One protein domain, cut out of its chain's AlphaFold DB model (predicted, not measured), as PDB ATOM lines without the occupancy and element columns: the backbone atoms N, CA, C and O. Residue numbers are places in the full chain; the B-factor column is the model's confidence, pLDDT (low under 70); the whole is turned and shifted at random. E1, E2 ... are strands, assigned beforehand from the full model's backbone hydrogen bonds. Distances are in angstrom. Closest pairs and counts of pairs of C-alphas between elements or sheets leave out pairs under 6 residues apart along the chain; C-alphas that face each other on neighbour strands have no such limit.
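This is residues 132 to 289 of the 289 residues of an uncharacterized protein of Candidatus Marinimicrobia bacterium (UniProt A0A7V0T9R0). One long sheet of ten strands is curled like part of a barrel and left open between its edge strands E1 and E10. It is folded back on itself, with E1 to E4 as one leaf, E6 to E10 as the other and E5 as the hinge; the far part of the long hairpin E4 and E5 makes an arm, and residues 203 to 208 at its tip stick out. The unnamed residues 132 to 148 run on the open side before E1. The printed part has 158 residues and no named helix; E1 to E10 follow each other along the chain and across the sheet in the same order, all antiparallel, and the class is all strand. It is compact, with a radius of gyration of the C-alphas of 17.4 A and spans of 56 by 40 by 27 A.

After residues 132 to 148, E1 covers residues 149 to 154, beginning at C-alpha 149 (164.622, -20.146, 105.588). E2 is residues 163 to 169 and E3 residues 171 to 179, 22.7 A long. E4, residues 186 to 203, is the longest strand by residues and measures 47.4 A, ending at C-alpha 203 (161.632, -48.233, 111.084). E5 is residues 208 to 224, 41.4 A, and E6 residues 227 to 236, 26.7 A. E7 is residues 241 to 246, E8 residues 258 to 265 and E9 residues 269 to 276. E10, residues 282 to 286, ends at C-alpha 286 (171.496, -29.781, 85.487).

The sheet is a meander, each strand the antiparallel neighbour of the one before. E1 and E2 form a hairpin at 161 degrees, with N 152 and O 166 2.9 A apart, within hydrogen-bond range. In the hairpin E4 and E5, N 193 and O 217 are 2.8 A apart and, farther out, N 202 and O 209 are 2.8 A apart. E4 bends by 55 degrees at residue 190 and E5 by 77 degrees at residue 216. E5 and E6 stand at 130 degrees, with N 220 and O 232 2.8 A apart. E8 and E9 have N 261 and O 273 at 3.0 A, and E9 and E10 have N 274 and O 283 at 2.8 A. The leaves face each other with 12 pairs of C-alphas within 11 A; E1 and E10 are apart.

The C-alphas farthest apart are those of Glu 205 and Arg 254, 58.8 A. The twisted sheet curls by 152 degrees from edge to edge. The link from E7 to E8, 11 residues, is long. The printed part has no cut and ends at Arg 289, the chain's last residue. Its mean pLDDT is 87.5; 15 residues are under 70, among them residues 200 to 207.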
ATOM      1  N   LEU A 132     164.588 -19.936 100.037       93.06
ATOM      2  CA  LEU A 132     165.283 -20.239  98.790       93.06
ATOM      3  C   LEU A 132     164.403 -19.907  97.575       93.06
ATOM      4  O   LEU A 132     163.211 -19.635  97.709       93.06
ATOM      5  N   GLN A 133     164.998 -19.888  96.381       91.00
ATOM      6  CA  GLN A 133     164.284 -19.580  95.141       91.00
ATOM      7  C   GLN A 133     163.874 -20.876  94.436       91.00
ATOM      8  O   GLN A 133     164.747 -21.495  93.824       91.00
ATOM      9  N   PRO A 134     162.588 -21.271  94.436       91.31
ATOM     10  CA  PRO A 134     162.173 -22.508  93.788       91.31
ATOM     11  C   PRO A 134     162.498 -22.492  92.290       91.31
ATOM     12  O   PRO A 134     162.122 -21.562  91.564       91.31
ATOM     13  N   MET A 135     163.179 -23.537  91.831       91.38
ATOM     14  CA  MET A 135     163.584 -23.739  90.443       91.38
ATOM     15  C   MET A 135     162.951 -25.019  89.920       91.38
ATOM     16  O   MET A 135     163.105 -26.078  90.514       91.38
ATOM     17  N   PHE A 136     162.227 -24.926  88.810       90.94
ATOM     18  CA  PHE A 136     161.665 -26.095  88.150       90.94
ATOM     19  C   PHE A 136     162.671 -26.689  87.161       90.94
ATOM     20  O   PHE A 136     163.196 -25.978  86.296       90.94
ATOM     21  N   ASN A 137     162.892 -27.997  87.272       89.81
ATOM     22  CA  ASN A 137     163.668 -28.793  86.336       89.81
ATOM     23  C   ASN A 137     162.746 -29.402  85.269       89.81
ATOM     24  O   ASN A 137     162.003 -30.342  85.563       89.81
ATOM     25  N   PRO A 138     162.785 -28.932  84.012       88.25
ATOM     26  CA  PRO A 138     161.917 -29.472  82.972       88.25
ATOM     27  C   PRO A 138     162.301 -30.890  82.525       88.25
ATOM     28  O   PRO A 138     161.475 -31.550  81.902       88.25
ATOM     29  N   LEU A 139     163.521 -31.363  82.813       87.25
ATOM     30  CA  LEU A 139     163.974 -32.696  82.400       87.25
ATOM     31  C   LEU A 139     163.502 -33.791  83.354       87.25
ATOM     32  O   LEU A 139     163.094 -34.864  82.921       87.25
ATOM     33  N   THR A 140     163.554 -33.515  84.653       87.62
ATOM     34  CA  THR A 140     163.202 -34.472  85.710       87.62
ATOM     35  C   THR A 140     161.806 -34.227  86.279       87.62
ATOM     36  O   THR A 140     161.273 -35.083  86.979       87.62
ATOM     37  N   GLY A 141     161.210 -33.060  86.011       87.62
ATOM     38  CA  GLY A 141     159.945 -32.635  86.608       87.62
ATOM     39  C   GLY A 141     160.050 -32.275  88.093       87.62
ATOM     40  O   GLY A 141     159.021 -32.167  88.760       87.62
ATOM     41  N   THR A 142     161.264 -32.111  88.629       86.94
ATOM     42  CA  THR A 142     161.506 -31.777  90.040       86.94
ATOM     43  C   THR A 142     161.451 -30.270  90.285       86.94
ATOM     44  O   THR A 142     161.703 -29.461  89.391       86.94
ATOM     45  N   ILE A 143     161.119 -29.885  91.519       87.50
ATOM     46  CA  ILE A 143     161.346 -28.532  92.029       87.50
ATOM     47  C   ILE A 143     162.547 -28.612  92.964       87.50
ATOM     48  O   ILE A 143     162.567 -29.419  93.889       87.50
ATOM     49  N   GLU A 144     163.549 -27.791  92.695       88.81
ATOM     50  CA  GLU A 144     164.818 -27.750  93.411       88.81
ATOM     51  C   GLU A 144     165.045 -26.346  93.980       88.81
ATOM     52  O   GLU A 144     164.353 -25.390  93.616       88.81
ATOM     53  N   ASN A 145     166.004 -26.209  94.901       91.00
ATOM     54  CA  ASN A 145     166.287 -24.945  95.596       91.00
ATOM     55  C   ASN A 145     165.032 -24.307  96.231       91.00
ATOM     56  O   ASN A 145     164.869 -23.091  96.264       91.00
ATOM     57  N   CYS A 146     164.123 -25.140  96.733       89.12
ATOM     58  CA  CYS A 146     162.986 -24.729  97.541       89.12
ATOM     59  C   CYS A 146     163.255 -25.077  99.005       89.12
ATOM     60  O   CYS A 146     163.783 -26.144  99.310       89.12
ATOM     61  N   GLY A 147     162.906 -24.173  99.910       88.12
ATOM     62  CA  GLY A 147     163.092 -24.390 101.337       88.12
ATOM     63  C   GLY A 147     162.799 -23.127 102.120       88.12
ATOM     64  O   GLY A 147     163.206 -22.031 101.714       88.12
ATOM     65  N   ASP A 148     162.092 -23.303 103.231       90.00
ATOM     66  CA  ASP A 148     161.814 -22.227 104.165       90.00
ATOM     67  C   ASP A 148     163.059 -21.913 104.971       90.00
ATOM     68  O   ASP A 148     163.674 -22.788 105.581       90.00
ATOM     69  N   GLN A 149     163.435 -20.641 104.925       93.81
ATOM     70  CA  GLN A 149     164.622 -20.146 105.588       93.81
ATOM     71  C   GLN A 149     164.342 -18.778 106.167       93.81
ATOM     72  O   GLN A 149     163.778 -17.891 105.520       93.81
ATOM     73  N   PHE A 150     164.775 -18.595 107.396       96.06
ATOM     74  CA  PHE A 150     164.532 -17.396 108.162       96.06
ATOM     75  C   PHE A 150     165.842 -16.861 108.696       96.06
ATOM     76  O   PHE A 150     166.804 -17.587 108.936       96.06
ATOM     77  N   MET A 151     165.867 -15.554 108.883       96.31
ATOM     78  CA  MET A 151     167.006 -14.849 109.430       96.31
ATOM     79  C   MET A 151     166.562 -14.070 110.648       96.31
ATOM     80  O   MET A 151     165.563 -13.357 110.590       96.31
ATOM     81  N   ILE A 152     167.319 -14.183 111.732       96.38
ATOM     82  CA  ILE A 152     167.244 -13.254 112.857       96.38
ATOM     83  C   ILE A 152     168.583 -12.557 113.033       96.38
ATOM     84  O   ILE A 152     169.659 -13.141 112.873       96.38
ATOM     85  N   ARG A 153     168.497 -11.286 113.403       94.94
ATOM     86  CA  ARG A 153     169.633 -10.423 113.665       94.94
ATOM     87  C   ARG A 153     169.405  -9.663 114.962       94.94
ATOM     88  O   ARG A 153     168.477  -8.872 115.080       94.94
ATOM     89  N   TYR A 154     170.291  -9.868 115.927       94.75
ATOM     90  CA  TYR A 154     170.241  -9.191 117.216       94.75
ATOM     91  C   TYR A 154     171.398  -8.200 117.361       94.75
ATOM     92  O   TYR A 154     172.568  -8.587 117.440       94.75
ATOM     93  N   PHE A 155     171.060  -6.915 117.438       90.19
ATOM     94  CA  PHE A 155     172.008  -5.845 117.741       90.19
ATOM     95  C   PHE A 155     172.079  -5.644 119.256       90.19
ATOM     96  O   PHE A 155     171.070  -5.311 119.887       90.19
ATOM     97  N   ARG A 156     173.263  -5.776 119.868       80.81
ATOM     98  CA  ARG A 156     173.419  -5.508 121.308       80.81
ATOM     99  C   ARG A 156     173.516  -3.995 121.552       80.81
ATOM    100  O   ARG A 156     174.572  -3.450 121.864       80.81
ATOM    101  N   GLY A 157     172.374  -3.318 121.433       74.75
ATOM    102  CA  GLY A 157     172.201  -1.881 121.656       74.75
ATOM    103  C   GLY A 157     172.356  -1.018 120.396       74.75
ATOM    104  O   GLY A 157     172.972  -1.410 119.412       74.75
ATOM    105  N   LYS A 158     171.821   0.212 120.449       69.31
ATOM    106  CA  LYS A 158     171.655   1.118 119.287       69.31
ATOM    107  C   LYS A 158     172.951   1.633 118.637       69.31
ATOM    108  O   LYS A 158     172.882   2.262 117.591       69.31
ATOM    109  N   LYS A 159     174.112   1.446 119.276       71.69
ATOM    110  CA  LYS A 159     175.414   1.986 118.825       71.69
ATOM    111  C   LYS A 159     176.339   0.935 118.205       71.69
ATOM    112  O   LYS A 159     177.475   1.260 117.875       71.69
ATOM    113  N   GLN A 160     175.915  -0.325 118.134       74.94
ATOM    114  CA  GLN A 160     176.772  -1.377 117.605       74.94
ATOM    115  C   GLN A 160     176.695  -1.448 116.084       74.94
ATOM    116  O   GLN A 160     175.615  -1.493 115.509       74.94
ATOM    117  N   ASN A 161     177.868  -1.540 115.460       86.88
ATOM    118  CA  ASN A 161     178.026  -1.748 114.022       86.88
ATOM    119  C   ASN A 161     178.184  -3.238 113.689       86.88
ATOM    120  O   ASN A 161     178.856  -3.592 112.729       86.88
ATOM    121  N   TRP A 162     177.649  -4.120 114.528       92.56
ATOM    122  CA  TRP A 162     177.610  -5.552 114.277       92.56
ATOM    123  C   TRP A 162     176.425  -6.165 115.014       92.56
ATOM    124  O   TRP A 162     175.933  -5.605 115.996       92.56
ATOM    125  N   ALA A 163     175.973  -7.314 114.536       95.31
ATOM    126  CA  ALA A 163     174.895  -8.067 115.151       95.31
ATOM    127  C   ALA A 163     175.223  -9.554 115.205       95.31
ATOM    128  O   ALA A 163     175.917 -10.073 114.328       95.31
ATOM    129  N   LEU A 164     174.683 -10.229 116.218       96.56
ATOM    130  CA  LEU A 164     174.561 -11.682 116.179       96.56
ATOM    131  C   LEU A 164     173.548 -12.045 115.102       96.56
ATOM    132  O   LEU A 164     172.518 -11.385 114.965       96.56
ATOM    133  N   PHE A 165     173.860 -13.084 114.347       95.94
ATOM    134  CA  PHE A 165     173.092 -13.526 113.200       95.94
ATOM    135  C   PHE A 165     172.807 -15.019 113.324       95.94
ATOM    136  O   PHE A 165     173.694 -15.797 113.682       95.94
ATOM    137  N   SER A 166     171.576 -15.401 113.009       96.31
ATOM    138  CA  SER A 166     171.194 -16.791 112.808       96.31
ATOM    139  C   SER A 166     170.346 -16.899 111.551       96.31
ATOM    140  O   SER A 166     169.379 -16.158 111.378       96.31
ATOM    141  N   TYR A 167     170.745 -17.820 110.689       96.25
ATOM    142  CA  TYR A 167     169.986 -18.327 109.562       96.25
ATOM    143  C   TYR A 167     169.488 -19.711 109.955       96.25
ATOM    144  O   TYR A 167     170.304 -20.533 110.368       96.25
ATOM    145  N   TYR A 168     168.182 -19.939 109.911       93.25
ATOM    146  CA  TYR A 168     167.583 -21.190 110.365       93.25
ATOM    147  C   TYR A 168     166.418 -21.608 109.470       93.25
ATOM    148  O   TYR A 168     165.702 -20.769 108.917       93.25
ATOM    149  N   GLY A 169     166.197 -22.915 109.396       89.94
ATOM    150  CA  GLY A 169     165.235 -23.549 108.507       89.94
ATOM    151  C   GLY A 169     165.784 -24.906 108.086       89.94
ATOM    152  O   GLY A 169     166.100 -25.732 108.944       89.94
ATOM    153  N   VAL A 170     165.966 -25.108 106.779       86.31
ATOM    154  CA  VAL A 170     166.673 -26.288 106.232       86.31
ATOM    155  C   VAL A 170     168.171 -26.264 106.578       86.31
ATOM    156  O   VAL A 170     168.788 -27.304 106.808       86.31
ATOM    157  N   ASP A 171     168.732 -25.061 106.674       90.56
ATOM    158  CA  ASP A 171     170.129 -24.780 107.006       90.56
ATOM    159  C   ASP A 171     170.134 -24.057 108.357       90.56
ATOM    160  O   ASP A 171     169.209 -23.299 108.650       90.56
ATOM    161  N   ASN A 172     171.141 -24.286 109.194       92.75
ATOM    162  CA  ASN A 172     171.254 -23.688 110.520       92.75
ATOM    163  C   ASN A 172     172.649 -23.095 110.716       92.75
ATOM    164  O   ASN A 172     173.550 -23.747 111.245       92.75
ATOM    165  N   ILE A 173     172.805 -21.823 110.346       96.38
ATOM    166  CA  ILE A 173     174.068 -21.080 110.377       96.38
ATOM    167  C   ILE A 173     174.013 -19.998 111.447       96.38
ATOM    168  O   ILE A 173     173.117 -19.155 111.456       96.38
ATOM    169  N   PHE A 174     175.028 -19.959 112.306       97.62
ATOM    170  CA  PHE A 174     175.199 -18.911 113.308       97.62
ATOM    171  C   PHE A 174     176.469 -18.114 113.036       97.62
ATOM    172  O   PHE A 174     177.497 -18.649 112.619       97.62
ATOM    173  N   GLY A 175     176.412 -16.811 113.285       97.69
ATOM    174  CA  GLY A 175     177.570 -15.957 113.085       97.69
ATOM    175  C   GLY A 175     177.285 -14.489 113.331       97.69
ATOM    176  O   GLY A 175     176.577 -14.120 114.273       97.69
ATOM    177  N   PHE A 176     177.865 -13.649 112.481       96.94
ATOM    178  CA  PHE A 176     177.848 -12.204 112.645       96.94
ATOM    179  C   PHE A 176     177.382 -11.510 111.376       96.94
ATOM    180  O   PHE A 176     177.649 -11.964 110.267       96.94
ATOM    181  N   SER A 177     176.726 -10.370 111.560       96.94
ATOM    182  CA  SER A 177     176.322  -9.467 110.490       96.94
ATOM    183  C   SER A 177     176.961  -8.102 110.691       96.94
ATOM    184  O   SER A 177     176.925  -7.559 111.795       96.94
ATOM    185  N   LEU A 178     177.503  -7.536 109.615       95.38
ATOM    186  CA  LEU A 178     178.183  -6.246 109.592       95.38
ATOM    187  C   LEU A 178     177.539  -5.332 108.538       95.38
ATOM    188  O   LEU A 178     177.339  -5.776 107.407       95.38
ATOM    189  N   PRO A 179     177.237  -4.064 108.866       94.25
ATOM    190  CA  PRO A 179     176.790  -3.094 107.883       94.25
ATOM    191  C   PRO A 179     177.933  -2.757 106.924       94.25
ATOM    192  O   PRO A 179     179.104  -2.714 107.315       94.25
ATOM    193  N   VAL A 180     177.593  -2.479 105.669       94.31
ATOM    194  CA  VAL A 180     178.568  -2.081 104.649       94.31
ATOM    195  C   VAL A 180     178.477  -0.589 104.353       94.31
ATOM    196  O   VAL A 180     177.393  -0.018 104.290       94.31
ATOM    197  N   SER A 181     179.621   0.067 104.152       93.56
ATOM    198  CA  SER A 181     179.670   1.524 103.954       93.56
ATOM    199  C   SER A 181     179.290   1.971 102.542       93.56
ATOM    200  O   SER A 181     178.877   3.110 102.347       93.56
ATOM    201  N   TRP A 182     179.415   1.092 101.545       93.38
ATOM    202  CA  TRP A 182     179.188   1.422 100.132       93.38
ATOM    203  C   TRP A 182     177.723   1.322  99.690       93.38
ATOM    204  O   TRP A 182     177.410   1.613  98.536       93.38
ATOM    205  N   ARG A 183     176.817   0.877 100.567       93.31
ATOM    206  CA  ARG A 183     175.389   0.766 100.264       93.31
ATOM    207  C   ARG A 183     174.561   0.986 101.519       93.31
ATOM    208  O   ARG A 183     174.627   0.190 102.449       93.31
ATOM    209  N   GLU A 184     173.743   2.033 101.510       93.12
ATOM    210  CA  GLU A 184     172.791   2.296 102.587       93.12
ATOM    211  C   GLU A 184     171.859   1.095 102.803       93.12
ATOM    212  O   GLU A 184     171.379   0.478 101.846       93.12
ATOM    213  N   GLY A 185     171.658   0.730 104.072       91.81
ATOM    214  CA  GLY A 185     170.874  -0.442 104.463       91.81
ATOM    215  C   GLY A 185     171.516  -1.791 104.121       91.81
ATOM    216  O   GLY A 185     170.905  -2.828 104.381       91.81
ATOM    217  N   GLY A 186     172.717  -1.799 103.532       95.38
ATOM    218  CA  GLY A 186     173.435  -3.006 103.152       95.38
ATOM    219  C   GLY A 186     174.116  -3.680 104.341       95.38
ATOM    220  O   GLY A 186     174.741  -3.009 105.163       95.38
ATOM    221  N   ASN A 187     174.068  -5.010 104.391       96.56
ATOM    222  CA  ASN A 187     174.777  -5.814 105.385       96.56
ATOM    223  C   ASN A 187     175.409  -7.051 104.742       96.56
ATOM    224  O   ASN A 187     174.852  -7.621 103.806       96.56
ATOM    225  N   ILE A 188     176.558  -7.472 105.271       97.62
ATOM    226  CA  ILE A 188     177.161  -8.780 105.006       97.62
ATOM    227  C   ILE A 188     177.041  -9.623 106.270       97.62
ATOM    228  O   ILE A 188     177.469  -9.183 107.339       97.62
ATOM    229  N   SER A 189     176.511 -10.837 106.142       98.19
ATOM    230  CA  SER A 189     176.504 -11.831 107.216       98.19
ATOM    231  C   SER A 189     177.394 -13.009 106.859       98.19
ATOM    232  O   SER A 189     177.378 -13.478 105.722       98.19
ATOM    233  N   ILE A 190     178.162 -13.496 107.829       98.31
ATOM    234  CA  ILE A 190     179.011 -14.680 107.682       98.31
ATOM    235  C   ILE A 190     178.806 -15.563 108.904       98.31
ATOM    236  O   ILE A 190     178.748 -15.062 110.032       98.31
ATOM    237  N   GLY A 191     178.726 -16.871 108.691       98.06
ATOM    238  CA  GLY A 191     178.630 -17.825 109.782       98.06
ATOM    239  C   GLY A 191     179.010 -19.240 109.382       98.06
ATOM    240  O   GLY A 191     179.313 -19.523 108.222       98.06
ATOM    241  N   ALA A 192     178.972 -20.116 110.377       97.88
ATOM    242  CA  ALA A 192     179.131 -21.551 110.217       97.88
ATOM    243  C   ALA A 192     178.031 -22.281 110.993       97.88
ATOM    244  O   ALA A 192     177.417 -21.717 111.905       97.88
ATOM    245  N   GLY A 193     177.766 -23.523 110.615       94.81
ATOM    246  CA  GLY A 193     176.604 -24.235 111.103       94.81
ATOM    247  C   GLY A 193     176.531 -25.681 110.658       94.81
ATOM    248  O   GLY A 193     177.553 -26.298 110.344       94.81
ATOM    249  N   ALA A 194     175.311 -26.207 110.661       90.50
ATOM    250  CA  ALA A 194     175.017 -27.552 110.207       90.50
ATOM    251  C   ALA A 194     173.703 -27.594 109.428       90.50
ATOM    252  O   ALA A 194     172.716 -26.972 109.819       90.50
ATOM    253  N   CYS A 195     173.674 -28.407 108.380       87.31
ATOM    254  CA  CYS A 195     172.474 -28.671 107.601       87.31
ATOM    255  C   CYS A 195     172.084 -30.147 107.725       87.31
ATOM    256  O   CYS A 195     172.921 -31.020 107.985       87.31
ATOM    257  N   VAL A 196     170.800 -30.441 107.522       78.88
ATOM    258  CA  VAL A 196     170.342 -31.824 107.366       78.88
ATOM    259  C   VAL A 196     170.609 -32.237 105.926       78.88
ATOM    260  O   VAL A 196     169.991 -31.723 105.001       78.88
ATOM    261  N   ASN A 197     171.548 -33.156 105.729       72.38
ATOM    262  CA  ASN A 197     171.931 -33.619 104.399       72.38
ATOM    263  C   ASN A 197     171.039 -34.778 103.935       72.38
ATOM    264  O   ASN A 197     170.597 -34.837 102.789       72.38
ATOM    265  N   ARG A 198     170.723 -35.701 104.850       70.94
ATOM    266  CA  ARG A 198     169.792 -36.807 104.599       70.94
ATOM    267  C   ARG A 198     168.906 -37.044 105.804       70.94
ATOM    268  O   ARG A 198     169.307 -36.804 106.937       70.94
ATOM    269  N   LEU A 199     167.714 -37.563 105.555       70.31
ATOM    270  CA  LEU A 199     166.859 -38.118 106.592       70.31
ATOM    271  C   LEU A 199     166.803 -39.631 106.385       70.31
ATOM    272  O   LEU A 199     166.456 -40.092 105.297       70.31
ATOM    273  N   HIS A 200     167.124 -40.398 107.421       69.88
ATOM    274  CA  HIS A 200     166.959 -41.850 107.413       69.88
ATOM    275  C   HIS A 200     165.748 -42.239 108.234       69.88
ATOM    276  O   HIS A 200     165.555 -41.768 109.353       69.88
ATOM    277  N   GLU A 201     164.929 -43.119 107.675       67.00
ATOM    278  CA  GLU A 201     163.796 -43.685 108.389       67.00
ATOM    279  C   GLU A 201     164.297 -44.779 109.342       67.00
ATOM    280  O   GLU A 201     164.733 -45.850 108.915       67.00
ATOM    281  N   SER A 202     164.223 -44.520 110.646       62.09
ATOM    282  CA  SER A 202     164.310 -45.571 111.653       62.09
ATOM    283  C   SER A 202     162.952 -46.255 111.720       62.09
ATOM    284  O   SER A 202     161.985 -45.700 112.242       62.09
ATOM    285  N   ARG A 203     162.868 -47.450 111.137       54.84
ATOM    286  CA  ARG A 203     161.632 -48.233 111.084       54.84
ATOM    287  C   ARG A 203     161.346 -48.866 112.442       54.84
ATOM    288  O   ARG A 203     161.946 -49.882 112.780       54.84
ATOM    289  N   GLU A 204     160.375 -48.322 113.165       56.91
ATOM    290  CA  GLU A 204     159.543 -49.133 114.055       56.91
ATOM    291  C   GLU A 204     158.277 -49.539 113.283       56.91
ATOM    292  O   GLU A 204     157.790 -48.797 112.431       56.91
ATOM    293  N   GLU A 205     157.752 -50.748 113.503       56.84
ATOM    294  CA  GLU A 205     156.696 -51.329 112.650       56.84
ATOM    295  C   GLU A 205     155.416 -50.477 112.567       56.84
ATOM    296  O   GLU A 205     154.665 -50.597 111.591       56.84
ATOM    297  N   ILE A 206     155.198 -49.591 113.539       63.31
ATOM    298  CA  ILE A 206     153.928 -48.903 113.786       63.31
ATOM    299  C   ILE A 206     154.008 -47.391 113.486       63.31
ATOM    300  O   ILE A 206     152.978 -46.782 113.188       63.31
ATOM    301  N   ALA A 207     155.201 -46.785 113.486       65.00
ATOM    302  CA  ALA A 207     155.373 -45.332 113.410       65.00
ATOM    303  C   ALA A 207     156.636 -44.903 112.643       65.00
ATOM    304  O   ALA A 207     157.653 -45.598 112.650       65.00
ATOM    305  N   ARG A 208     156.573 -43.725 112.003       70.75
ATOM    306  CA  ARG A 208     157.715 -43.132 111.289       70.75
ATOM    307  C   ARG A 208     158.598 -42.401 112.286       70.75
ATOM    308  O   ARG A 208     158.110 -41.543 113.018       70.75
ATOM    309  N   ILE A 209     159.898 -42.678 112.261       69.56
ATOM    310  CA  ILE A 209     160.898 -41.863 112.952       69.56
ATOM    311  C   ILE A 209     161.952 -41.455 111.926       69.56
ATOM    312  O   ILE A 209     162.685 -42.301 111.419       69.56
ATOM    313  N   MET A 210     162.038 -40.161 111.617       69.62
ATOM    314  CA  MET A 210     163.079 -39.621 110.736       69.62
ATOM    315  C   MET A 210     164.278 -39.163 111.568       69.62
ATOM    316  O   MET A 210     164.142 -38.314 112.451       69.62
ATOM    317  N   LEU A 211     165.451 -39.730 111.292       70.75
ATOM    318  CA  LEU A 211     166.719 -39.357 111.914       70.75
ATOM    319  C   LEU A 211     167.555 -38.526 110.929       70.75
ATOM    320  O   LEU A 211     167.843 -39.013 109.831       70.75
ATOM    321  N   PRO A 212     167.960 -37.298 111.291       72.88
ATOM    322  CA  PRO A 212     168.783 -36.471 110.424       72.88
ATOM    323  C   PRO A 212     170.245 -36.921 110.427       72.88
ATOM    324  O   PRO A 212     170.872 -37.085 111.473       72.88
ATOM    325  N   GLU A 213     170.817 -37.055 109.238       78.62
ATOM    326  CA  GLU A 213     172.256 -37.023 109.021       78.62
ATOM    327  C   GLU A 213     172.687 -35.584 108.777       78.62
ATOM    328  O   GLU A 213     172.327 -34.969 107.772       78.62
ATOM    329  N   LEU A 214     173.478 -35.065 109.711       83.38
ATOM    330  CA  LEU A 214     174.006 -33.713 109.645       83.38
ATOM    331  C   LEU A 214     175.308 -33.661 108.841       83.38
ATOM    332  O   LEU A 214     176.118 -34.594 108.881       83.38
ATOM    333  N   ASP A 215     175.508 -32.538 108.164       89.69
ATOM    334  CA  ASP A 215     176.795 -32.103 107.623       89.69
ATOM    335  C   ASP A 215     177.098 -30.685 108.123       89.69
ATOM    336  O   ASP A 215     176.209 -30.022 108.664       89.69
ATOM    337  N   TYR A 216     178.338 -30.220 107.981       94.06
ATOM    338  CA  TYR A 216     178.674 -28.840 108.334       94.06
ATOM    339  C   TYR A 216     178.430 -27.903 107.161       94.06
ATOM    340  O   TYR A 216     178.447 -28.296 105.994       94.06
ATOM    341  N   GLU A 217     178.244 -26.630 107.480       95.38
ATOM    342  CA  GLU A 217     178.085 -25.595 106.473       95.38
ATOM    343  C   GLU A 217     178.743 -24.277 106.872       95.38
ATOM    344  O   GLU A 217     178.888 -23.941 108.050       95.38
ATOM    345  N   MET A 218     179.128 -23.513 105.856       97.62
ATOM    346  CA  MET A 218     179.538 -22.121 105.963       97.62
ATOM    347  C   MET A 218     178.682 -21.274 105.037       97.62
ATOM    348  O   MET A 218     178.453 -21.644 103.886       97.62
ATOM    349  N   GLY A 219     178.247 -20.117 105.524       98.00
ATOM    350  CA  GLY A 219     177.350 -19.232 104.795       98.00
ATOM    351  C   GLY A 219     177.887 -17.814 104.708       98.00
ATOM    352  O   GLY A 219     178.364 -17.263 105.700       98.00
ATOM    353  N   PHE A 220     177.756 -17.216 103.529       98.38
ATOM    354  CA  PHE A 220     178.019 -15.809 103.254       98.38
ATOM    355  C   PHE A 220     176.766 -15.198 102.642       98.38
ATOM    356  O   PHE A 220     176.248 -15.692 101.642       98.38
ATOM    357  N   PHE A 221     176.280 -14.111 103.220       98.44
ATOM    358  CA  PHE A 221     175.023 -13.488 102.833       98.44
ATOM    359  C   PHE A 221     175.224 -11.996 102.629       98.44
ATOM    360  O   PHE A 221     175.982 -11.358 103.358       98.44
ATOM    361  N   TYR A 222     174.511 -11.441 101.658       98.06
ATOM    362  CA  TYR A 222     174.404 -10.006 101.447       98.06
ATOM    363  C   TYR A 222     172.929  -9.624 101.373       98.06
ATOM    364  O   TYR A 222     172.190 -10.177 100.556       98.06
ATOM    365  N   ASP A 223     172.504  -8.675 102.201       97.31
ATOM    366  CA  ASP A 223     171.140  -8.148 102.213       97.31
ATOM    367  C   ASP A 223     171.111  -6.624 102.163       97.31
ATOM    368  O   ASP A 223     172.066  -5.945 102.539       97.31
ATOM    369  N   ILE A 224     169.985  -6.089 101.691       95.50
ATOM    370  CA  ILE A 224     169.682  -4.658 101.714       95.50
ATOM    371  C   ILE A 224     168.335  -4.492 102.401       95.50
ATOM    372  O   ILE A 224     167.339  -5.060 101.951       95.50
ATOM    373  N   ASN A 225     168.293  -3.708 103.478       93.50
ATOM    374  CA  ASN A 225     167.082  -3.495 104.276       93.50
ATOM    375  C   ASN A 225     166.414  -4.823 104.673       93.50
ATOM    376  O   ASN A 225     165.199  -4.974 104.558       93.50
ATOM    377  N   GLN A 226     167.225  -5.799 105.101       92.31
ATOM    378  CA  GLN A 226     166.801  -7.147 105.498       92.31
ATOM    379  C   GLN A 226     166.238  -8.027 104.365       92.31
ATOM    380  O   GLN A 226     165.849  -9.167 104.608       92.31
ATOM    381  N   SER A 227     166.234  -7.552 103.117       93.81
ATOM    382  CA  SER A 227     165.906  -8.374 101.948       93.81
ATOM    383  C   SER A 227     167.171  -9.041 101.416       93.81
ATOM    384  O   SER A 227     168.107  -8.345 101.016       93.81
ATOM    385  N   LEU A 228     167.206 -10.375 101.409       96.31
ATOM    386  CA  LEU A 228     168.354 -11.144 100.929       96.31
ATOM    387  C   LEU A 228     168.597 -10.879  99.440       96.31
ATOM    388  O   LEU A 228     167.711 -11.088  98.615       96.31
ATOM    389  N   MET A 229     169.799 -10.417  99.104       96.75
ATOM    390  CA  MET A 229     170.217 -10.101  97.735       96.75
ATOM    391  C   MET A 229     171.100 -11.192  97.142       96.75
ATOM    392  O   MET A 229     171.017 -11.464  95.946       96.75
ATOM    393  N   SER A 230     171.938 -11.828  97.956       97.88
ATOM    394  CA  SER A 230     172.683 -13.017  97.548       97.88
ATOM    395  C   SER A 230     173.091 -13.870  98.739       97.88
ATOM    396  O   SER A 230     173.389 -13.331  99.806       97.88
ATOM    397  N   SER A 231     173.179 -15.180  98.534       97.94
ATOM    398  CA  SER A 231     173.735 -16.126  99.499       97.94
ATOM    399  C   SER A 231     174.685 -17.106  98.819       97.94
ATOM    400  O   SER A 231     174.417 -17.567  97.714       97.94
ATOM    401  N   LEU A 232     175.790 -17.418  99.485       98.12
ATOM    402  CA  LEU A 232     176.717 -18.487  99.143       98.12
ATOM    403  C   LEU A 232     176.794 -19.425 100.342       98.12
ATOM    404  O   LEU A 232     177.220 -19.004 101.416       98.12
ATOM    405  N   ILE A 233     176.384 -20.672 100.158       97.00
ATOM    406  CA  ILE A 233     176.455 -21.714 101.181       97.00
ATOM    407  C   ILE A 233     177.368 -22.817 100.666       97.00
ATOM    408  O   ILE A 233     177.246 -23.246  99.518       97.00
ATOM    409  N   ILE A 234     178.304 -23.232 101.507       96.12
ATOM    410  CA  ILE A 234     179.234 -24.325 101.252       96.12
ATOM    411  C   ILE A 234     178.943 -25.396 102.293       96.12
ATOM    412  O   ILE A 234     179.045 -25.113 103.484       96.12
ATOM    413  N   THR A 235     178.613 -26.600 101.847       94.50
ATOM    414  CA  THR A 235     178.305 -27.760 102.689       94.50
ATOM    415  C   THR A 235     179.421 -28.795 102.572       94.50
ATOM    416  O   THR A 235     180.010 -28.947 101.501       94.50
ATOM    417  N   GLY A 236     179.730 -29.486 103.667       91.19
ATOM    418  CA  GLY A 236     180.708 -30.570 103.723       91.19
ATOM    419  C   GLY A 236     181.141 -30.891 105.162       91.19
ATOM    420  O   GLY A 236     180.683 -30.248 106.102       91.19
ATOM    421  N   PRO A 237     182.063 -31.846 105.376       87.50
ATOM    422  CA  PRO A 237     182.873 -32.513 104.365       87.50
ATOM    423  C   PRO A 237     182.269 -33.813 103.823       87.50
ATOM    424  O   PRO A 237     182.914 -34.444 102.992       87.50
ATOM    425  N   ARG A 238     181.105 -34.274 104.311       84.06
ATOM    426  CA  ARG A 238     180.571 -35.575 103.869       84.06
ATOM    427  C   ARG A 238     180.106 -35.534 102.423       84.06
ATOM    428  O   ARG A 238     180.352 -36.493 101.705       84.06
ATOM    429  N   TYR A 239     179.451 -34.444 102.029       82.19
ATOM    430  CA  TYR A 239     179.087 -34.185 100.641       82.19
ATOM    431  C   TYR A 239     179.411 -32.737 100.311       82.19
ATOM    432  O   TYR A 239     178.675 -31.819 100.683       82.19
ATOM    433  N   PHE A 240     180.535 -32.536  99.625       87.12
ATOM    434  CA  PHE A 240     180.946 -31.197  99.239       87.12
ATOM    435  C   PHE A 240     179.993 -30.627  98.196       87.12
ATOM    436  O   PHE A 240     179.912 -31.124  97.072       87.12
ATOM    437  N   ASN A 241     179.305 -29.553  98.573       92.25
ATOM    438  CA  ASN A 241     178.435 -28.798  97.686       92.25
ATOM    439  C   ASN A 241     178.593 -27.303  97.919       92.25
ATOM    440  O   ASN A 241     178.824 -26.837  99.032       92.25
ATOM    441  N   VAL A 242     178.441 -26.542  96.844       94.94
ATOM    442  CA  VAL A 242     178.427 -25.088  96.849       94.94
ATOM    443  C   VAL A 242     177.136 -24.636  96.200       94.94
ATOM    444  O   VAL A 242     176.821 -25.048  95.087       94.94
ATOM    445  N   ARG A 243     176.412 -23.750  96.877       95.69
ATOM    446  CA  ARG A 243     175.166 -23.157  96.401       95.69
ATOM    447  C   ARG A 243     175.257 -21.642  96.449       95.69
ATOM    448  O   ARG A 243     175.398 -21.062  97.521       95.69
ATOM    449  N   LEU A 244     175.105 -21.009  95.294       97.31
ATOM    450  CA  LEU A 244     175.016 -19.568  95.123       97.31
ATOM    451  C   LEU A 244     173.606 -19.188  94.663       97.31
ATOM    452  O   LEU A 244     173.147 -19.617  93.607       97.31
ATOM    453  N   ASN A 245     172.947 -18.324  95.425       97.38
ATOM    454  CA  ASN A 245     171.716 -17.658  95.025       97.38
ATOM    455  C   ASN A 245     171.976 -16.161  94.861       97.38
ATOM    456  O   ASN A 245     172.538 -15.518  95.743       97.38
ATOM    457  N   ILE A 246     171.516 -15.592  93.754       97.12
ATOM    458  CA  ILE A 246     171.453 -14.149  93.511       97.12
ATOM    459  C   ILE A 246     169.983 -13.806  93.341       97.12
ATOM    460  O   ILE A 246     169.348 -14.360  92.455       97.12
ATOM    461  N   TYR A 247     169.429 -12.929  94.172       94.88
ATOM    462  CA  TYR A 247     168.004 -12.597  94.215       94.88
ATOM    463  C   TYR A 247     167.646 -11.384  93.346       94.88
ATOM    464  O   TYR A 247     168.511 -10.551  93.040       94.88
ATOM    465  N   PRO A 248     166.368 -11.257  92.932       90.88
ATOM    466  CA  PRO A 248     165.946 -10.131  92.116       90.88
ATOM    467  C   PRO A 248     166.164  -8.800  92.842       90.88
ATOM    468  O   PRO A 248     165.826  -8.654  94.014       90.88
ATOM    469  N   GLY A 249     166.684  -7.806  92.120       88.12
ATOM    470  CA  GLY A 249     166.998  -6.481  92.667       88.12
ATOM    471  C   GLY A 249     168.484  -6.258  92.956       88.12
ATOM    472  O   GLY A 249     168.887  -5.114  93.167       88.12
ATOM    473  N   LEU A 250     169.326  -7.294  92.886       90.75
ATOM    474  CA  LEU A 250     170.775  -7.089  92.860       90.75
ATOM    475  C   LEU A 250     171.245  -6.654  91.465       90.75
ATOM    476  O   LEU A 250     171.944  -5.652  91.320       90.75
ATOM    477  N   ILE A 251     170.801  -7.376  90.433       92.12
ATOM    478  CA  ILE A 251     171.132  -7.112  89.029       92.12
ATOM    479  C   ILE A 251     169.947  -6.418  88.357       92.12
ATOM    480  O   ILE A 251     168.804  -6.866  88.457       92.12
ATOM    481  N   HIS A 252     170.233  -5.327  87.652       91.38
ATOM    482  CA  HIS A 252     169.247  -4.557  86.903       91.38
ATOM    483  C   HIS A 252     169.668  -4.466  85.441       91.38
ATOM    484  O   HIS A 252     170.741  -3.953  85.129       91.38
ATOM    485  N   PHE A 253     168.802  -4.928  84.543       89.94
ATOM    486  CA  PHE A 253     168.987  -4.761  83.107       89.94
ATOM    487  C   PHE A 253     167.702  -4.220  82.486       89.94
ATOM    488  O   PHE A 253     166.742  -4.956  82.251       89.94
ATOM    489  N   ARG A 254     167.672  -2.907  82.228       89.44
ATOM    490  CA  ARG A 254     166.455  -2.185  81.815       89.44
ATOM    491  C   ARG A 254     165.311  -2.462  82.808       89.44
ATOM    492  O   ARG A 254     165.470  -2.222  83.999       89.44
ATOM    493  N   ASN A 255     164.193  -3.011  82.333       87.81
ATOM    494  CA  ASN A 255     163.020  -3.346  83.146       87.81
ATOM    495  C   ASN A 255     163.074  -4.772  83.726       87.81
ATOM    496  O   ASN A 255     162.087  -5.240  84.293       87.81
ATOM    497  N   LEU A 256     164.192  -5.484  83.556       89.44
ATOM    498  CA  LEU A 256     164.380  -6.842  84.051       89.44
ATOM    499  C   LEU A 256     165.220  -6.838  85.329       89.44
ATOM    500  O   LEU A 256     166.247  -6.162  85.425       89.44
ATOM    501  N   GLN A 257     164.774  -7.640  86.291       92.38
ATOM    502  CA  GLN A 257     165.477  -7.940  87.537       92.38
ATOM    503  C   GLN A 257     165.639  -9.462  87.608       92.38
ATOM    504  O   GLN A 257     164.765 -10.133  88.174       92.38
ATOM    505  N   PRO A 258     166.661 -10.019  86.932       93.38
ATOM    506  CA  PRO A 258     166.914 -11.447  86.963       93.38
ATOM    507  C   PRO A 258     167.473 -11.877  88.314       93.38
ATOM    508  O   PRO A 258     168.094 -11.095  89.037       93.38
ATOM    509  N   SER A 259     167.267 -13.147  88.612       94.00
ATOM    510  CA  SER A 259     167.903 -13.874  89.693       94.00
ATOM    511  C   SER A 259     168.527 -15.147  89.149       94.00
ATOM    512  O   SER A 259     168.111 -15.659  88.108       94.00
ATOM    513  N   PHE A 260     169.550 -15.624  89.842       95.56
ATOM    514  CA  PHE A 260     170.345 -16.764  89.419       95.56
ATOM    515  C   PHE A 260     170.494 -17.743  90.569       95.56
ATOM    516  O   PHE A 260     170.679 -17.340  91.717       95.56
ATOM    517  N   TYR A 261     170.456 -19.022  90.230       95.31
ATOM    518  CA  TYR A 261     170.808 -20.116  91.117       95.31
ATOM    519  C   TYR A 261     171.938 -20.895  90.461       95.31
ATOM    520  O   TYR A 261     171.838 -21.270  89.296       95.31
ATOM    521  N   ILE A 262     173.027 -21.098  91.185       95.25
ATOM    522  CA  ILE A 262     174.148 -21.912  90.734       95.25
ATOM    523  C   ILE A 262     174.441 -22.900  91.847       95.25
ATOM    524  O   ILE A 262     174.639 -22.487  92.989       95.25
ATOM    525  N   ALA A 263     174.483 -24.185  91.521       93.50
ATOM    526  CA  ALA A 263     174.960 -25.203  92.444       93.50
ATOM    527  C   ALA A 263     176.043 -26.051  91.784       93.50
ATOM    528  O   ALA A 263     176.012 -26.287  90.576       93.50
ATOM    529  N   ALA A 264     177.030 -26.449  92.576       93.44
ATOM    530  CA  ALA A 264     178.143 -27.274  92.144       93.44
ATOM    531  C   ALA A 264     178.548 -28.221  93.277       93.44
ATOM    532  O   ALA A 264     178.866 -27.746  94.367       93.44
ATOM    533  N   GLY A 265     178.590 -29.528  93.033       87.94
ATOM    534  CA  GLY A 265     179.098 -30.478  94.020       87.94
ATOM    535  C   GLY A 265     178.691 -31.926  93.799       87.94
ATOM    536  O   GLY A 265     178.158 -32.293  92.752       87.94
ATOM    537  N   GLU A 266     178.990 -32.761  94.792       78.50
ATOM    538  CA  GLU A 266     178.844 -34.216  94.712       78.50
ATOM    539  C   GLU A 266     177.384 -34.682  94.649       78.50
ATOM    540  O   GLU A 266     177.098 -35.680  93.988       78.50
ATOM    541  N   SER A 267     176.449 -33.985  95.309       72.62
ATOM    542  CA  SER A 267     175.026 -34.370  95.272       72.62
ATOM    543  C   SER A 267     174.292 -33.796  94.064       72.62
ATOM    544  O   SER A 267     173.422 -34.458  93.479       72.62
ATOM    545  N   ASP A 268     174.657 -32.568  93.700       73.88
ATOM    546  CA  ASP A 268     173.881 -31.738  92.782       73.88
ATOM    547  C   ASP A 268     174.443 -31.773  91.355       73.88
ATOM    548  O   ASP A 268     173.727 -31.478  90.399       73.88
ATOM    549  N   GLY A 269     175.706 -32.170  91.175       84.88
ATOM    550  CA  GLY A 269     176.404 -31.995  89.906       84.88
ATOM    551  C   GLY A 269     176.665 -30.513  89.660       84.88
ATOM    552  O   GLY A 269     177.038 -29.799  90.584       84.88
ATOM    553  N   PHE A 270     176.479 -30.038  88.428       90.88
ATOM    554  CA  PHE A 270     176.551 -28.615  88.100       90.88
ATOM    555  C   PHE A 270     175.182 -28.158  87.612       90.88
ATOM    556  O   PHE A 270     174.642 -28.714  86.654       90.88
ATOM    557  N   ILE A 271     174.626 -27.149  88.274       92.06
ATOM    558  CA  ILE A 271     173.282 -26.636  88.037       92.06
ATOM    559  C   ILE A 271     173.357 -25.140  87.771       92.06
ATOM    560  O   ILE A 271     174.006 -24.399  88.512       92.06
ATOM    561  N   LEU A 272     172.632 -24.692  86.747       93.94
ATOM    562  CA  LEU A 272     172.415 -23.279  86.463       93.94
ATOM    563  C   LEU A 272     170.921 -22.998  86.313       93.94
ATOM    564  O   LEU A 272     170.245 -23.591  85.475       93.94
ATOM    565  N   GLY A 273     170.420 -22.062  87.110       92.88
ATOM    566  CA  GLY A 273     169.040 -21.614  87.134       92.88
ATOM    567  C   GLY A 273     168.904 -20.112  86.966       92.88
ATOM    568  O   GLY A 273     169.769 -19.336  87.376       92.88
ATOM    569  N   ILE A 274     167.787 -19.709  86.370       93.69
ATOM    570  CA  ILE A 274     167.398 -18.319  86.177       93.69
ATOM    571  C   ILE A 274     165.927 -18.133  86.548       93.69
ATOM    572  O   ILE A 274     165.060 -18.927  86.182       93.69
ATOM    573  N   ASN A 275     165.635 -17.039  87.242       90.38
ATOM    574  CA  ASN A 275     164.275 -16.564  87.458       90.38
ATOM    575  C   ASN A 275     164.205 -15.053  87.172       90.38
ATOM    576  O   ASN A 275     165.217 -14.356  87.092       90.38
ATOM    577  N   LEU A 276     163.001 -14.533  86.962       85.69
ATOM    578  CA  LEU A 276     162.724 -13.107  86.878       85.69
ATOM    579  C   LEU A 276     161.734 -12.760  87.981       85.69
ATOM    580  O   LEU A 276     160.760 -13.475  88.177       85.69
ATOM    581  N   LYS A 277     161.897 -11.592  88.610       84.06
ATOM    582  CA  LYS A 277     161.005 -11.078  89.671       84.06
ATOM    583  C   LYS A 277     159.497 -11.230  89.415       84.06
ATOM    584  O   LYS A 277     158.711 -11.269  90.354       84.06
ATOM    585  N   ARG A 278     159.081 -11.228  88.146       80.56
ATOM    586  CA  ARG A 278     157.673 -11.322  87.744       80.56
ATOM    587  C   ARG A 278     157.080 -12.726  87.930       80.56
ATOM    588  O   ARG A 278     155.859 -12.842  87.948       80.56
ATOM    589  N   TYR A 279     157.907 -13.760  88.051       73.56
ATOM    590  CA  TYR A 279     157.477 -15.150  88.154       73.56
ATOM    591  C   TYR A 279     157.787 -15.721  89.538       73.56
ATOM    592  O   TYR A 279     158.804 -15.405  90.154       73.56
ATOM    593  N   ALA A 280     156.874 -16.559  90.031       70.12
ATOM    594  CA  ALA A 280     156.983 -17.189  91.347       70.12
ATOM    595  C   ALA A 280     158.067 -18.280  91.401       70.12
ATOM    596  O   ALA A 280     158.588 -18.560  92.476       70.12
ATOM    597  N   SER A 281     158.426 -18.865  90.256       64.56
ATOM    598  CA  SER A 281     159.452 -19.898  90.128       64.56
ATOM    599  C   SER A 281     160.324 -19.663  88.899       64.56
ATOM    600  O   SER A 281     159.875 -19.091  87.900       64.56
ATOM    601  N   GLY A 282     161.580 -20.097  88.996       69.56
ATOM    602  CA  GLY A 282     162.528 -20.079  87.888       69.56
ATOM    603  C   GLY A 282     162.611 -21.395  87.134       69.56
ATOM    604  O   GLY A 282     161.983 -22.389  87.498       69.56
ATOM    605  N   LEU A 283     163.439 -21.391  86.094       75.62
ATOM    606  CA  LEU A 283     163.849 -22.584  85.363       75.62
ATOM    607  C   LEU A 283     165.319 -22.848  85.636       75.62
ATOM    608  O   LEU A 283     166.112 -21.907  85.719       75.62
ATOM    609  N   HIS A 284     165.700 -24.115  85.701       82.75
ATOM    610  CA  HIS A 284     167.108 -24.476  85.749       82.75
ATOM    611  C   HIS A 284     167.434 -25.717  84.926       82.75
ATOM    612  O   HIS A 284     166.545 -26.433  84.464       82.75
ATOM    613  N   TYR A 285     168.728 -25.926  84.724       72.81
ATOM    614  CA  TYR A 285     169.284 -27.045  83.989       72.81
ATOM    615  C   TYR A 285     170.429 -27.665  84.790       72.81
ATOM    616  O   TYR A 285     171.296 -26.943  85.293       72.81
ATOM    617  N   ASN A 286     170.426 -28.993  84.889       77.25
ATOM    618  CA  ASN A 286     171.496 -29.781  85.487       77.25
ATOM    619  C   ASN A 286     172.327 -30.414  84.365       77.25
ATOM    620  O   ASN A 286     171.787 -31.108  83.511       77.25
ATOM    621  N   PHE A 287     173.634 -30.163  84.353       71.25
ATOM    622  CA  PHE A 287     174.537 -30.632  83.298       71.25
ATOM    623  C   PHE A 287     175.013 -32.082  83.494       71.25
ATOM    624  O   PHE A 287     175.706 -32.618  82.630       71.25
ATOM    625  N   HIS A 288     174.669 -32.714  84.622       63.69
ATOM    626  CA  HIS A 288     175.200 -34.017  85.033       63.69
ATOM    627  C   HIS A 288     174.128 -35.039  85.462       63.69
ATOM    628  O   HIS A 288     174.484 -36.067  86.040       63.69
ATOM    629  N   ARG A 289     172.844 -34.799  85.160       54.62
ATOM    630  CA  ARG A 289     171.754 -35.779  85.325       54.62
ATOM    631  C   ARG A 289     170.956 -35.962  84.043       54.62
ATOM    632  O   ARG A 289     170.706 -34.943  83.364       54.62
TER     633      ARG A 289